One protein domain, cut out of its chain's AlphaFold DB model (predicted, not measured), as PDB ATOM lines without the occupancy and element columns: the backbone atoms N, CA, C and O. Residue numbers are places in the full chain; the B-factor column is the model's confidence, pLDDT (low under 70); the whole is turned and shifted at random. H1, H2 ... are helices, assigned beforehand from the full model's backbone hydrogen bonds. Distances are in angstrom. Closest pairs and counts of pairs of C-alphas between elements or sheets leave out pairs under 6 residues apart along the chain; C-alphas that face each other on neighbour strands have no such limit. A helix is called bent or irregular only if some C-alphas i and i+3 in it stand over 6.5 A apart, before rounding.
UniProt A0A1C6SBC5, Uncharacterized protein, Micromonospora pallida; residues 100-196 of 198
ATOM      1  N   ASP A 100     160.379 208.613 111.643       97.94
ATOM      2  CA  ASP A 100     161.494 208.948 112.528       97.94
ATOM      3  C   ASP A 100     161.218 208.561 113.983       97.94
ATOM      4  O   ASP A 100     162.124 208.077 114.655       97.94
ATOM      5  N   GLY A 101     159.978 208.704 114.461       97.75
ATOM      6  CA  GLY A 101     159.573 208.274 115.797       97.75
ATOM      7  C   GLY A 101     159.646 206.759 115.974       97.75
ATOM      8  O   GLY A 101     160.198 206.294 116.970       97.75
ATOM      9  N   VAL A 102     159.168 205.990 114.990       97.81
ATOM     10  CA  VAL A 102     159.275 204.521 114.979       97.81
ATOM     11  C   VAL A 102     160.745 204.102 114.978       97.81
ATOM     12  O   VAL A 102     161.146 203.253 115.770       97.81
ATOM     13  N   ARG A 103     161.582 204.746 114.154       97.50
ATOM     14  CA  ARG A 103     163.024 204.467 114.113       97.50
ATOM     15  C   ARG A 103     163.720 204.805 115.432       97.50
ATOM     16  O   ARG A 103     164.518 204.014 115.928       97.50
ATOM     17  N   ALA A 104     163.434 205.978 115.997       96.38
ATOM     18  CA  ALA A 104     164.053 206.452 117.232       96.38
ATOM     19  C   ALA A 104     163.685 205.579 118.439       96.38
ATOM     20  O   ALA A 104     164.523 205.359 119.309       96.38
ATOM     21  N   ASN A 105     162.461 205.043 118.461       96.31
ATOM     22  CA  ASN A 105     161.953 204.188 119.532       96.31
ATOM     23  C   ASN A 105     161.964 202.698 119.164       96.31
ATOM     24  O   ASN A 105     161.248 201.922 119.787       96.31
ATOM     25  N   ARG A 106     162.787 202.274 118.191       96.12
ATOM     26  CA  ARG A 106     162.845 200.883 117.696       96.12
ATOM     27  C   ARG A 106     162.888 199.839 118.812       96.12
ATOM     28  O   ARG A 106     162.256 198.807 118.680       96.12
ATOM     29  N   LEU A 107     163.682 200.057 119.863       97.25
ATOM     30  CA  LEU A 107     163.866 199.082 120.952       97.25
ATOM     31  C   LEU A 107     162.839 199.228 122.080       97.25
ATOM     32  O   LEU A 107     162.815 198.418 123.001       97.25
ATOM     33  N   THR A 108     162.015 200.267 122.019       97.25
ATOM     34  CA  THR A 108     160.960 200.546 122.991       97.25
ATOM     35  C   THR A 108     159.669 200.974 122.289       97.25
ATOM     36  O   THR A 108     159.123 202.026 122.650       97.25
ATOM     37  N   PRO A 109     159.203 200.216 121.276       95.56
ATOM     38  CA  PRO A 109     157.982 200.551 120.557       95.56
ATOM     39  C   PRO A 109     156.817 200.635 121.546       95.56
ATOM     40  O   PRO A 109     156.845 200.018 122.615       95.56
ATOM     41  N   ASP A 110     155.829 201.462 121.230       93.31
ATOM     42  CA  ASP A 110     154.603 201.498 122.015       93.31
ATOM     43  C   ASP A 110     153.785 200.212 121.822       93.31
ATOM     44  O   ASP A 110     153.952 199.466 120.849       93.31
ATOM     45  N   ASP A 111     152.905 199.954 122.786       94.44
ATOM     46  CA  ASP A 111     152.137 198.714 122.864       94.44
ATOM     47  C   ASP A 111     151.197 198.567 121.657       94.44
ATOM     48  O   ASP A 111     150.994 197.460 121.156       94.44
ATOM     49  N   HIS A 112     150.665 199.677 121.130       96.69
ATOM     50  CA  HIS A 112     149.784 199.640 119.965       96.69
ATOM     51  C   HIS A 112     150.542 199.259 118.689       96.69
ATOM     52  O   HIS A 112     150.065 198.432 117.912       96.69
ATOM     53  N   LEU A 113     151.741 199.802 118.482       97.50
ATOM     54  CA  LEU A 113     152.602 199.457 117.358       97.50
ATOM     55  C   LEU A 113     152.999 197.976 117.393       97.50
ATOM     56  O   LEU A 113     152.955 197.313 116.355       97.50
ATOM     57  N   LEU A 114     153.350 197.444 118.569       96.75
ATOM     58  CA  LEU A 114     153.639 196.015 118.748       96.75
ATOM     59  C   LEU A 114     152.414 195.143 118.479       96.75
ATOM     60  O   LEU A 114     152.517 194.136 117.777       96.75
ATOM     61  N   TYR A 115     151.254 195.549 118.987       97.44
ATOM     62  CA  TYR A 115     149.999 194.852 118.749       97.44
ATOM     63  C   TYR A 115     149.653 194.803 117.254       97.44
ATOM     64  O   TYR A 115     149.369 193.732 116.720       97.44
ATOM     65  N   LEU A 116     149.755 195.930 116.539       98.06
ATOM     66  CA  LEU A 116     149.526 195.965 115.094       98.06
ATOM     67  C   LEU A 116     150.548 195.119 114.329       98.06
ATOM     68  O   LEU A 116     150.181 194.478 113.345       98.06
ATOM     69  N   LEU A 117     151.812 195.096 114.765       97.81
ATOM     70  CA  LEU A 117     152.841 194.246 114.170       97.81
ATOM     71  C   LEU A 117     152.462 192.768 114.305       97.81
ATOM     72  O   LEU A 117     152.435 192.060 113.299       97.81
ATOM     73  N   ALA A 118     152.098 192.331 115.513       96.50
ATOM     74  CA  ALA A 118     151.665 190.963 115.778       96.50
ATOM     75  C   ALA A 118     150.399 190.599 114.981       96.50
ATOM     76  O   ALA A 118     150.373 189.581 114.286       96.50
ATOM     77  N   ALA A 119     149.378 191.457 114.983       97.44
ATOM     78  CA  ALA A 119     148.151 191.240 114.218       97.44
ATOM     79  C   ALA A 119     148.407 191.205 112.696       97.44
ATOM     80  O   ALA A 119     147.777 190.440 111.957       97.44
ATOM     81  N   ALA A 120     149.355 192.003 112.194       97.12
ATOM     82  CA  ALA A 120     149.760 191.985 110.793       97.12
ATOM     83  C   ALA A 120     150.526 190.708 110.423       97.12
ATOM     84  O   ALA A 120     150.346 190.216 109.307       97.12
ATOM     85  N   THR A 121     151.306 190.129 111.337       95.94
ATOM     86  CA  THR A 121     152.072 188.888 111.126       95.94
ATOM     87  C   THR A 121     151.361 187.632 111.625       95.94
ATOM     88  O   THR A 121     151.990 186.588 111.760       95.94
ATOM     89  N   THR A 122     150.048 187.683 111.875       95.00
ATOM     90  CA  THR A 122     149.266 186.534 112.376       95.00
ATOM     91  C   THR A 122     149.794 185.937 113.676       95.00
ATOM     92  O   THR A 122     149.754 184.725 113.861       95.00
ATOM     93  N   TRP A 123     150.308 186.789 114.564       92.12
ATOM     94  CA  TRP A 123     150.914 186.378 115.828       92.12
ATOM     95  C   TRP A 123     152.098 185.415 115.634       92.12
ATOM     96  O   TRP A 123     152.431 184.652 116.539       92.12
ATOM     97  N   ASP A 124     152.757 185.468 114.465       87.69
ATOM     98  CA  ASP A 124     154.002 184.747 114.171       87.69
ATOM     99  C   ASP A 124     155.156 185.405 114.940       87.69
ATOM    100  O   ASP A 124     155.941 186.202 114.418       87.69
ATOM    101  N   GLY A 125     155.176 185.143 116.246       81.69
ATOM    102  CA  GLY A 125     156.242 185.524 117.154       81.69
ATOM    103  C   GLY A 125     157.321 184.456 117.145       81.69
ATOM    104  O   GLY A 125     157.110 183.331 117.593       81.69
ATOM    105  N   SER A 126     158.505 184.811 116.656       88.44
ATOM    106  CA  SER A 126     159.650 183.916 116.675       88.44
ATOM    107  C   SER A 126     160.934 184.676 116.942       88.44
ATOM    108  O   SER A 126     161.131 185.797 116.481       88.44
ATOM    109  N   LEU A 127     161.846 184.015 117.648       89.44
ATOM    110  CA  LEU A 127     163.240 184.438 117.770       89.44
ATOM    111  C   LEU A 127     164.137 183.734 116.734       89.44
ATOM    112  O   LEU A 127     165.363 183.869 116.755       89.44
ATOM    113  N   ALA A 128     163.537 182.950 115.828       79.75
ATOM    114  CA  ALA A 128     164.258 182.235 114.789       79.75
ATOM    115  C   ALA A 128     164.963 183.211 113.840       79.75
ATOM    116  O   ALA A 128     164.366 184.153 113.322       79.75
ATOM    117  N   GLY A 129     166.244 182.938 113.581       79.38
ATOM    118  CA  GLY A 129     167.110 183.783 112.755       79.38
ATOM    119  C   GLY A 129     168.191 184.518 113.546       79.38
ATOM    120  O   GLY A 129     169.179 184.929 112.945       79.38
ATOM    121  N   SER A 130     168.078 184.590 114.880       90.12
ATOM    122  CA  SER A 130     169.118 185.142 115.757       90.12
ATOM    123  C   SER A 130     169.731 184.055 116.653       90.12
ATOM    124  O   SER A 130     169.112 183.636 117.635       90.12
ATOM    125  N   PRO A 131     170.963 183.587 116.363       92.06
ATOM    126  CA  PRO A 131     171.665 182.605 117.197       92.06
ATOM    127  C   PRO A 131     171.854 183.039 118.659       92.06
ATOM    128  O   PRO A 131     172.031 182.201 119.540       92.06
ATOM    129  N   GLN A 132     171.849 184.347 118.915       95.69
ATOM    130  CA  GLN A 132     172.066 184.953 120.223       95.69
ATOM    131  C   GLN A 132     170.764 185.124 121.016       95.69
ATOM    132  O   GLN A 132     170.820 185.162 122.247       95.69
ATOM    133  N   ALA A 133     169.609 185.180 120.344       95.69
ATOM    134  CA  ALA A 133     168.322 185.433 120.988       95.69
ATOM    135  C   ALA A 133     167.887 184.295 121.914       95.69
ATOM    136  O   ALA A 133     167.500 184.567 123.041       95.69
ATOM    137  N   GLY A 134     168.032 183.032 121.500       94.75
ATOM    138  CA  GLY A 134     167.708 181.882 122.358       94.75
ATOM    139  C   GLY A 134     168.490 181.878 123.683       94.75
ATOM    140  O   GLY A 134     167.885 181.820 124.751       94.75
ATOM    141  N   PRO A 135     169.834 182.004 123.660       96.38
ATOM    142  CA  PRO A 135     170.625 182.139 124.880       96.38
ATOM    143  C   PRO A 135     170.289 183.368 125.734       96.38
ATOM    144  O   PRO A 135     170.370 183.270 126.955       96.38
ATOM    145  N   ALA A 136     169.974 184.518 125.123       97.69
ATOM    146  CA  ALA A 136     169.561 185.720 125.854       97.69
ATOM    147  C   ALA A 136     168.214 185.500 126.555       97.69
ATOM    148  O   ALA A 136     168.123 185.666 127.766       97.69
ATOM    149  N   TYR A 137     167.222 184.995 125.823       97.00
ATOM    150  CA  TYR A 137     165.908 184.626 126.343       97.00
ATOM    151  C   TYR A 137     166.006 183.665 127.537       97.00
ATOM    152  O   TYR A 137     165.433 183.908 128.596       97.00
ATOM    153  N   ALA A 138     166.836 182.622 127.421       95.50
ATOM    154  CA  ALA A 138     167.055 181.665 128.502       95.50
ATOM    155  C   ALA A 138     167.674 182.295 129.768       95.50
ATOM    156  O   ALA A 138     167.386 181.843 130.874       95.50
ATOM    157  N   ARG A 139     168.517 183.333 129.637       97.75
ATOM    158  CA  ARG A 139     169.075 184.064 130.793       97.75
ATOM    159  C   ARG A 139     168.045 184.955 131.483       97.75
ATOM    160  O   ARG A 139     168.163 185.154 132.689       97.75
ATOM    161  N   LEU A 140     167.049 185.442 130.743       97.56
ATOM    162  CA  LEU A 140     165.925 186.203 131.297       97.56
ATOM    163  C   LEU A 140     164.960 185.312 132.097       97.56
ATOM    164  O   LEU A 140     164.249 185.814 132.962       97.56
ATOM    165  N   GLY A 141     164.984 183.993 131.872       97.19
ATOM    166  CA  GLY A 141     164.311 183.008 132.723       97.19
ATOM    167  C   GLY A 141     162.828 182.773 132.421       97.19
ATOM    168  O   GLY A 141     162.145 182.198 133.264       97.19
ATOM    169  N   PHE A 142     162.352 183.192 131.247       95.00
ATOM    170  CA  PHE A 142     160.994 182.929 130.755       95.00
ATOM    171  C   PHE A 142     160.869 181.515 130.162       95.00
ATOM    172  O   PHE A 142     161.849 180.958 129.652       95.00
ATOM    173  N   ALA A 143     159.672 180.928 130.228       91.50
ATOM    174  CA  ALA A 143     159.357 179.668 129.553       91.50
ATOM    175  C   ALA A 143     159.170 179.872 128.039       91.50
ATOM    176  O   ALA A 143     158.854 180.965 127.599       91.50
ATOM    177  N   GLU A 144     159.355 178.834 127.216       81.50
ATOM    178  CA  GLU A 144     159.342 178.967 125.742       81.50
ATOM    179  C   GLU A 144     158.036 179.548 125.162       81.50
ATOM    180  O   GLU A 144     158.064 180.161 124.094       81.50
ATOM    181  N   ASP A 145     156.905 179.368 125.843       86.44
ATOM    182  CA  ASP A 145     155.582 179.869 125.460       86.44
ATOM    183  C   ASP A 145     155.246 181.262 126.029       86.44
ATOM    184  O   ASP A 145     154.220 181.837 125.674       86.44
ATOM    185  N   GLU A 146     156.134 181.853 126.832       92.88
ATOM    186  CA  GLU A 146     155.969 183.172 127.459       92.88
ATOM    187  C   GLU A 146     156.671 184.284 126.659       92.88
ATOM    188  O   GLU A 146     157.123 185.292 127.206       92.88
ATOM    189  N   LEU A 147     156.841 184.113 125.342       92.12
ATOM    190  CA  LEU A 147     157.485 185.133 124.508       92.12
ATOM    191  C   LEU A 147     156.763 186.496 124.560       92.12
ATOM    192  O   LEU A 147     157.473 187.492 124.694       92.12
ATOM    193  N   PRO A 148     155.417 186.587 124.504       92.12
ATOM    194  CA  PRO A 148     154.720 187.868 124.649       92.12
ATOM    195  C   PRO A 148     155.039 188.573 125.976       92.12
ATOM    196  O   PRO A 148     155.500 189.712 125.965       92.12
ATOM    197  N   ASP A 149     154.928 187.863 127.102       94.06
ATOM    198  CA  ASP A 149     155.223 188.412 128.433       94.06
ATOM    199  C   ASP A 149     156.696 188.836 128.562       94.06
ATOM    200  O   ASP A 149     157.030 189.851 129.182       94.06
ATOM    201  N   CYS A 150     157.601 188.074 127.941       96.56
ATOM    202  CA  CYS A 150     159.012 188.424 127.869       96.56
ATOM    203  C   CYS A 150     159.243 189.711 127.070       96.56
ATOM    204  O   CYS A 150     160.052 190.538 127.488       96.56
ATOM    205  N   LEU A 151     158.555 189.906 125.941       96.75
ATOM    206  CA  LEU A 151     158.688 191.114 125.126       96.75
ATOM    207  C   LEU A 151     158.202 192.351 125.879       96.75
ATOM    208  O   LEU A 151     158.936 193.342 125.921       96.75
ATOM    209  N   ASP A 152     157.046 192.268 126.538       95.81
ATOM    210  CA  ASP A 152     156.513 193.350 127.372       95.81
ATOM    211  C   ASP A 152     157.499 193.716 128.487       95.81
ATOM    212  O   ASP A 152     157.825 194.891 128.699       95.81
ATOM    213  N   HIS A 153     158.055 192.701 129.159       97.25
ATOM    214  CA  HIS A 153     159.101 192.895 130.156       97.25
ATOM    215  C   HIS A 153     160.336 193.585 129.565       97.25
ATOM    216  O   HIS A 153     160.793 194.594 130.106       97.25
ATOM    217  N   CYS A 154     160.870 193.064 128.457       98.19
ATOM    218  CA  CYS A 154     162.075 193.580 127.815       98.19
ATOM    219  C   CYS A 154     161.909 195.049 127.414       98.19
ATOM    220  O   CYS A 154     162.758 195.880 127.737       98.19
ATOM    221  N   VAL A 155     160.800 195.390 126.755       98.06
ATOM    222  CA  VAL A 155     160.497 196.766 126.340       98.06
ATOM    223  C   VAL A 155     160.399 197.693 127.549       98.06
ATOM    224  O   VAL A 155     160.989 198.777 127.540       98.06
ATOM    225  N   ALA A 156     159.720 197.265 128.616       97.81
ATOM    226  CA  ALA A 156     159.583 198.060 129.832       97.81
ATOM    227  C   ALA A 156     160.936 198.346 130.507       97.81
ATOM    228  O   ALA A 156     161.200 199.492 130.884       97.81
ATOM    229  N   VAL A 157     161.817 197.345 130.637       98.25
ATOM    230  CA  VAL A 157     163.117 197.537 131.305       98.25
ATOM    231  C   VAL A 157     164.127 198.288 130.439       98.25
ATOM    232  O   VAL A 157     164.869 199.111 130.970       98.25
ATOM    233  N   ILE A 158     164.122 198.098 129.112       98.38
ATOM    234  CA  ILE A 158     164.938 198.913 128.194       98.38
ATOM    235  C   ILE A 158     164.511 200.380 128.285       98.38
ATOM    236  O   ILE A 158     165.363 201.265 128.340       98.38
ATOM    237  N   ARG A 159     163.201 200.651 128.339       97.38
ATOM    238  CA  ARG A 159     162.667 202.012 128.490       97.38
ATOM    239  C   ARG A 159     163.082 202.649 129.818       97.38
ATOM    240  O   ARG A 159     163.359 203.845 129.846       97.38
ATOM    241  N   ALA A 160     163.120 201.873 130.901       97.81
ATOM    242  CA  ALA A 160     163.477 202.366 132.228       97.81
ATOM    243  C   ALA A 160     164.984 202.627 132.391       97.81
ATOM    244  O   ALA A 160     165.371 203.678 132.902       97.81
ATOM    245  N   ASP A 161     165.825 201.692 131.945       98.00
ATOM    246  CA  ASP A 161     167.256 201.682 132.280       98.00
ATOM    247  C   ASP A 161     168.172 202.033 131.101       98.00
ATOM    248  O   ASP A 161     169.363 202.291 131.284       98.00
ATOM    249  N   GLY A 162     167.620 202.065 129.889       97.12
ATOM    250  CA  GLY A 162     168.351 202.269 128.648       97.12
ATOM    251  C   GLY A 162     168.923 200.968 128.061       97.12
ATOM    252  O   GLY A 162     169.220 200.014 128.785       97.12
ATOM    253  N   PRO A 163     169.121 200.924 126.731       96.75
ATOM    254  CA  PRO A 163     169.539 199.710 126.025       96.75
ATOM    255  C   PRO A 163     170.939 199.219 126.423       96.75
ATOM    256  O   PRO A 163     171.167 198.013 126.482       96.75
ATOM    257  N   ASP A 164     171.861 200.124 126.765       97.38
ATOM    258  CA  ASP A 164     173.236 199.766 127.149       97.38
ATOM    259  C   ASP A 164     173.300 198.953 128.455       97.38
ATOM    260  O   ASP A 164     174.224 198.164 128.658       97.38
ATOM    261  N   ALA A 165     172.315 199.132 129.343       97.62
ATOM    262  CA  ALA A 165     172.227 198.426 130.620       97.62
ATOM    263  C   ALA A 165     171.517 197.063 130.511       97.62
ATOM    264  O   ALA A 165     171.544 196.286 131.466       97.62
ATOM    265  N   ARG A 166     170.879 196.780 129.367       97.94
ATOM    266  CA  ARG A 166     169.919 195.681 129.171       97.94
ATOM    267  C   ARG A 166     170.234 194.849 127.914       97.94
ATOM    268  O   ARG A 166     169.406 194.746 127.010       97.94
ATOM    269  N   PRO A 167     171.454 194.285 127.790       98.00
ATOM    270  CA  PRO A 167     171.910 193.668 126.543       98.00
ATOM    271  C   PRO A 167     171.127 192.409 126.145       98.00
ATOM    272  O   PRO A 167     170.980 192.138 124.950       98.00
ATOM    273  N   ASP A 168     170.620 191.641 127.112       98.44
ATOM    274  CA  ASP A 168     169.841 190.432 126.829       98.44
ATOM    275  C   ASP A 168     168.448 190.802 126.314       98.44
ATOM    276  O   ASP A 168     168.012 190.288 125.284       98.44
ATOM    277  N   GLU A 169     167.802 191.771 126.954       98.44
ATOM    278  CA  GLU A 169     166.503 192.302 126.556       98.44
ATOM    279  C   GLU A 169     166.577 192.964 125.174       98.44
ATOM    280  O   GLU A 169     165.748 192.688 124.305       98.44
ATOM    281  N   VAL A 170     167.622 193.761 124.912       98.38
ATOM    282  CA  VAL A 170     167.874 194.351 123.585       98.38
ATOM    283  C   VAL A 170     168.046 193.272 122.518       98.38
ATOM    284  O   VAL A 170     167.551 193.436 121.400       98.38
ATOM    285  N   THR A 171     168.732 192.174 122.846       98.06
ATOM    286  CA  THR A 171     168.942 191.057 121.916       98.06
ATOM    287  C   THR A 171     167.619 190.377 121.571       98.06
ATOM    288  O   THR A 171     167.361 190.120 120.394       98.06
ATOM    289  N   VAL A 172     166.770 190.108 122.569       98.06
ATOM    290  CA  VAL A 172     165.456 189.475 122.371       98.06
ATOM    291  C   VAL A 172     164.533 190.379 121.555       98.06
ATOM    292  O   VAL A 172     164.014 189.939 120.528       98.06
ATOM    293  N   VAL A 173     164.389 191.650 121.946       97.69
ATOM    294  CA  VAL A 173     163.536 192.619 121.237       97.69
ATOM    295  C   VAL A 173     164.010 192.811 119.800       97.69
ATOM    296  O   VAL A 173     163.206 192.721 118.879       97.69
ATOM    297  N   SER A 174     165.314 193.002 119.574       97.00
ATOM    298  CA  SER A 174     165.849 193.158 118.213       97.00
ATOM    299  C   SER A 174     165.548 191.944 117.339       97.00
ATOM    300  O   SER A 174     165.113 192.110 116.203       97.00
ATOM    301  N   ALA A 175     165.738 190.731 117.868       96.81
ATOM    302  CA  ALA A 175     165.496 189.508 117.113       96.81
ATOM    303  C   ALA A 175     164.016 189.326 116.758       96.81
ATOM    304  O   ALA A 175     163.703 188.981 115.619       96.81
ATOM    305  N   TYR A 176     163.114 189.594 117.707       96.75
ATOM    306  CA  TYR A 176     161.675 189.557 117.459       96.75
ATOM    307  C   TYR A 176     161.261 190.579 116.395       96.75
ATOM    308  O   TYR A 176     160.592 190.221 115.426       96.75
ATOM    309  N   LEU A 177     161.692 191.837 116.535       96.44
ATOM    310  CA  LEU A 177     161.329 192.901 115.599       96.44
ATOM    311  C   LEU A 177     161.878 192.635 114.197       96.44
ATOM    312  O   LEU A 177     161.165 192.837 113.221       96.44
ATOM    313  N   GLU A 178     163.110 192.140 114.078       95.31
ATOM    314  CA  GLU A 178     163.695 191.760 112.789       95.31
ATOM    315  C   GLU A 178     162.938 190.608 112.130       95.31
ATOM    316  O   GLU A 178     162.682 190.648 110.923       95.31
ATOM    317  N   HIS A 179     162.526 189.610 112.916       94.94
ATOM    318  CA  HIS A 179     161.710 188.509 112.426       94.94
ATOM    319  C   HIS A 179     160.337 188.993 111.942       94.94
ATOM    320  O   HIS A 179     159.958 188.733 110.799       94.94
ATOM    321  N   ALA A 180     159.601 189.706 112.796       95.44
ATOM    322  CA  ALA A 180     158.229 190.113 112.526       95.44
ATOM    323  C   ALA A 180     158.161 191.198 111.440       95.44
ATOM    324  O   ALA A 180     157.483 191.016 110.427       95.44
ATOM    325  N   ALA A 181     158.915 192.294 111.581       95.31
ATOM    326  CA  ALA A 181     158.897 193.394 110.613       95.31
ATOM    327  C   ALA A 181     159.445 192.975 109.238       95.31
ATOM    328  O   ALA A 181     159.024 193.516 108.219       95.31
ATOM    329  N   GLY A 182     160.322 191.966 109.176       93.81
ATOM    330  CA  GLY A 182     160.791 191.382 107.917       93.81
ATOM    331  C   GLY A 182     159.740 190.551 107.164       93.81
ATOM    332  O   GLY A 182     159.984 190.159 106.021       93.81
ATOM    333  N   ARG A 183     158.587 190.258 107.783       94.31
ATOM    334  CA  ARG A 183     157.545 189.357 107.253       94.31
ATOM    335  C   ARG A 183     156.166 190.006 107.142       94.31
ATOM    336  O   ARG A 183     155.213 189.329 106.757       94.31
ATOM    337  N   VAL A 184     156.043 191.294 107.461       95.38
ATOM    338  CA  VAL A 184     154.759 191.999 107.366       95.38
ATOM    339  C   VAL A 184     154.224 191.955 105.928       95.38
ATOM    340  O   VAL A 184     154.982 192.143 104.973       95.38
ATOM    341  N   PRO A 185     152.924 191.685 105.736       95.44
ATOM    342  CA  PRO A 185     152.363 191.484 104.409       95.44
ATOM    343  C   PRO A 185     152.019 192.813 103.716       95.44
ATOM    344  O   PRO A 185     151.770 193.839 104.350       95.44
ATOM    345  N   GLY A 186     151.928 192.784 102.385       94.38
ATOM    346  CA  GLY A 186     151.497 193.937 101.592       94.38
ATOM    347  C   GLY A 186     152.410 195.155 101.769       94.38
ATOM    348  O   GLY A 186     153.632 195.040 101.728       94.38
ATOM    349  N   ASN A 187     151.813 196.332 101.950       97.06
ATOM    350  CA  ASN A 187     152.532 197.592 102.155       97.06
ATOM    351  C   ASN A 187     152.698 197.976 103.639       97.06
ATOM    352  O   ASN A 187     153.114 199.096 103.924       97.06
ATOM    353  N   TRP A 188     152.444 197.068 104.588       98.06
ATOM    354  CA  TRP A 188     152.669 197.329 106.019       98.06
ATOM    355  C   TRP A 188     154.141 197.588 106.368       98.06
ATOM    356  O   TRP A 188     154.442 198.192 107.396       98.06
ATOM    357  N   GLY A 189     155.064 197.233 105.467       97.38
ATOM    358  CA  GLY A 189     156.467 197.642 105.547       97.38
ATOM    359  C   GLY A 189     156.675 199.163 105.565       97.38
ATOM    360  O   GLY A 189     157.723 199.607 106.020       97.38
ATOM    361  N   LEU A 190     155.689 199.969 105.142       97.50
ATOM    362  CA  LEU A 190     155.720 201.426 105.312       97.50
ATOM    363  C   LEU A 190     155.784 201.827 106.795       97.50
ATOM    364  O   LEU A 190     156.588 202.679 107.155       97.50
ATOM    365  N   LEU A 191     154.973 201.190 107.648       98.06
ATOM    366  CA  LEU A 191     154.922 201.473 109.085       98.06
ATOM    367  C   LEU A 191     156.045 200.763 109.849       98.06
ATOM    368  O   LEU A 191     156.666 201.357 110.725       98.06
ATOM    369  N   PHE A 192     156.308 199.494 109.520       98.19
ATOM    370  CA  PHE A 192     157.194 198.641 110.322       98.19
ATOM    371  C   PHE A 192     158.630 198.554 109.809       98.19
ATOM    372  O   PHE A 192     159.523 198.187 110.566       98.19
ATOM    373  N   GLY A 193     158.894 198.924 108.554       97.25
ATOM    374  CA  GLY A 193     160.250 198.963 107.998       97.25
ATOM    375  C   GLY A 193     161.254 199.753 108.853       97.25
ATOM    376  O   GLY A 193     162.371 199.273 109.030       97.25
ATOM    377  N   PRO A 194     160.887 200.902 109.457       97.50
ATOM    378  CA  PRO A 194     161.776 201.651 110.348       97.50
ATOM    379  C   PRO A 194     162.159 200.937 111.659       97.50
ATOM    380  O   PRO A 194     163.062 201.413 112.344       97.50
ATOM    381  N   LEU A 195     161.517 199.813 112.010       96.62
ATOM    382  CA  LEU A 195     161.928 198.951 113.128       96.62
ATOM    383  C   LEU A 195     163.141 198.080 112.774       96.62
ATOM    384  O   LEU A 195     163.815 197.574 113.669       96.62
ATOM    385  N   LEU A 196     163.440 197.892 111.488       94.75
ATOM    386  CA  LEU A 196     164.615 197.152 111.034       94.75
ATOM    387  C   LEU A 196     165.888 198.001 111.192       94.75
ATOM    388  O   LEU A 196     165.820 199.233 111.163       94.75
TER     389      LEU A 196
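What this domain is: This is residues 100 to 196 of the 198 residues of an uncharacterized protein of Micromonospora pallida (UniProt A0A1C6SBC5). One long helix, H5, runs through the middle of a rounded all-helix domain; H3 and H4 pack on it at steep tilts, and beyond its last residue the chain folds back into the short helix H6. H1 packs on H6, while H2 meets H5 only near their ends. The printed part has 97 residues with six named helices, H1 to H6 in that order along the chain, and no named strand. It is compact, with a radius of gyration of the C-alphas of 12.4 A and spans of 36 by 26 by 21 A.

Where its parts are: Find C-alpha 167 at (171.910, 193.668, 126.543); from there H5, residues 167 to 181, runs 20.6 A to C-alpha 181 at (158.897, 193.394, 110.613). H4, residues 147 to 161, also has 15 residues and is 20.7 A long. H3 is residues 133 to 140, 10.6 A, and H2 is residues 111 to 120, 14.0 A. Look for H1 at residues 100 to 104, 5.9 A, beginning at C-alpha 100 at (161.494, 208.948, 112.528). H6 is residues 189 to 195, 9.4 A, and is only just irregular: C-alphas 191 and 194 are 7.0 A apart.

How they stand to each other: Start at H5, the hub, which touches four other helices. H3 touches it at a steep tilt of 43 degrees, opposite ways; their closest C-alphas, of Ala 136 and Asp 168, are 4.8 A apart. H4 touches residues 169 to 173 of H5 alone, at a steep tilt of 55 degrees, opposite ways, with the closest C-alphas, of Cys 154 and Glu 169, 4.8 A apart. H3 and H4 are near each other, and so are H2 and H4. At residues 177 to 181, H5 touches H6 at a shallow tilt of 14 degrees, opposite ways, a helical hairpin; the closest C-alphas, of Ala 181 and Phe 192, are 5.5 A apart. These three pairs make the helix packing mostly crossed, at steep tilts, but only just. H2 and H5 touch only at their ends, and only just, with 3 pairs of C-alphas within 8 A; the closest, of Leu 117 and Ala 180, are 7.0 A apart. Move on to H1, which touches H6, the closest C-alphas being those of Arg 103 and Pro 194 at 4.9 A; H1 and H5 are apart. In H1, H2, H3, H4 and H5 every O i to N i+4 pair is within hydrogen-bond range; in H6 it is 1 of 3, beside 1 of 4 O i to N i+3 pairs.

The domain as a whole: Look to the C-alphas of Ala 165 and Gly 186 for the two farthest apart, at 36.0 A. The printed part has no cut. The link from H2 to H3, residues 121 to 132, is long; that from H4 to H5 is tight. The mean pLDDT of the printed part is 95.4, and no printed residue is under 70.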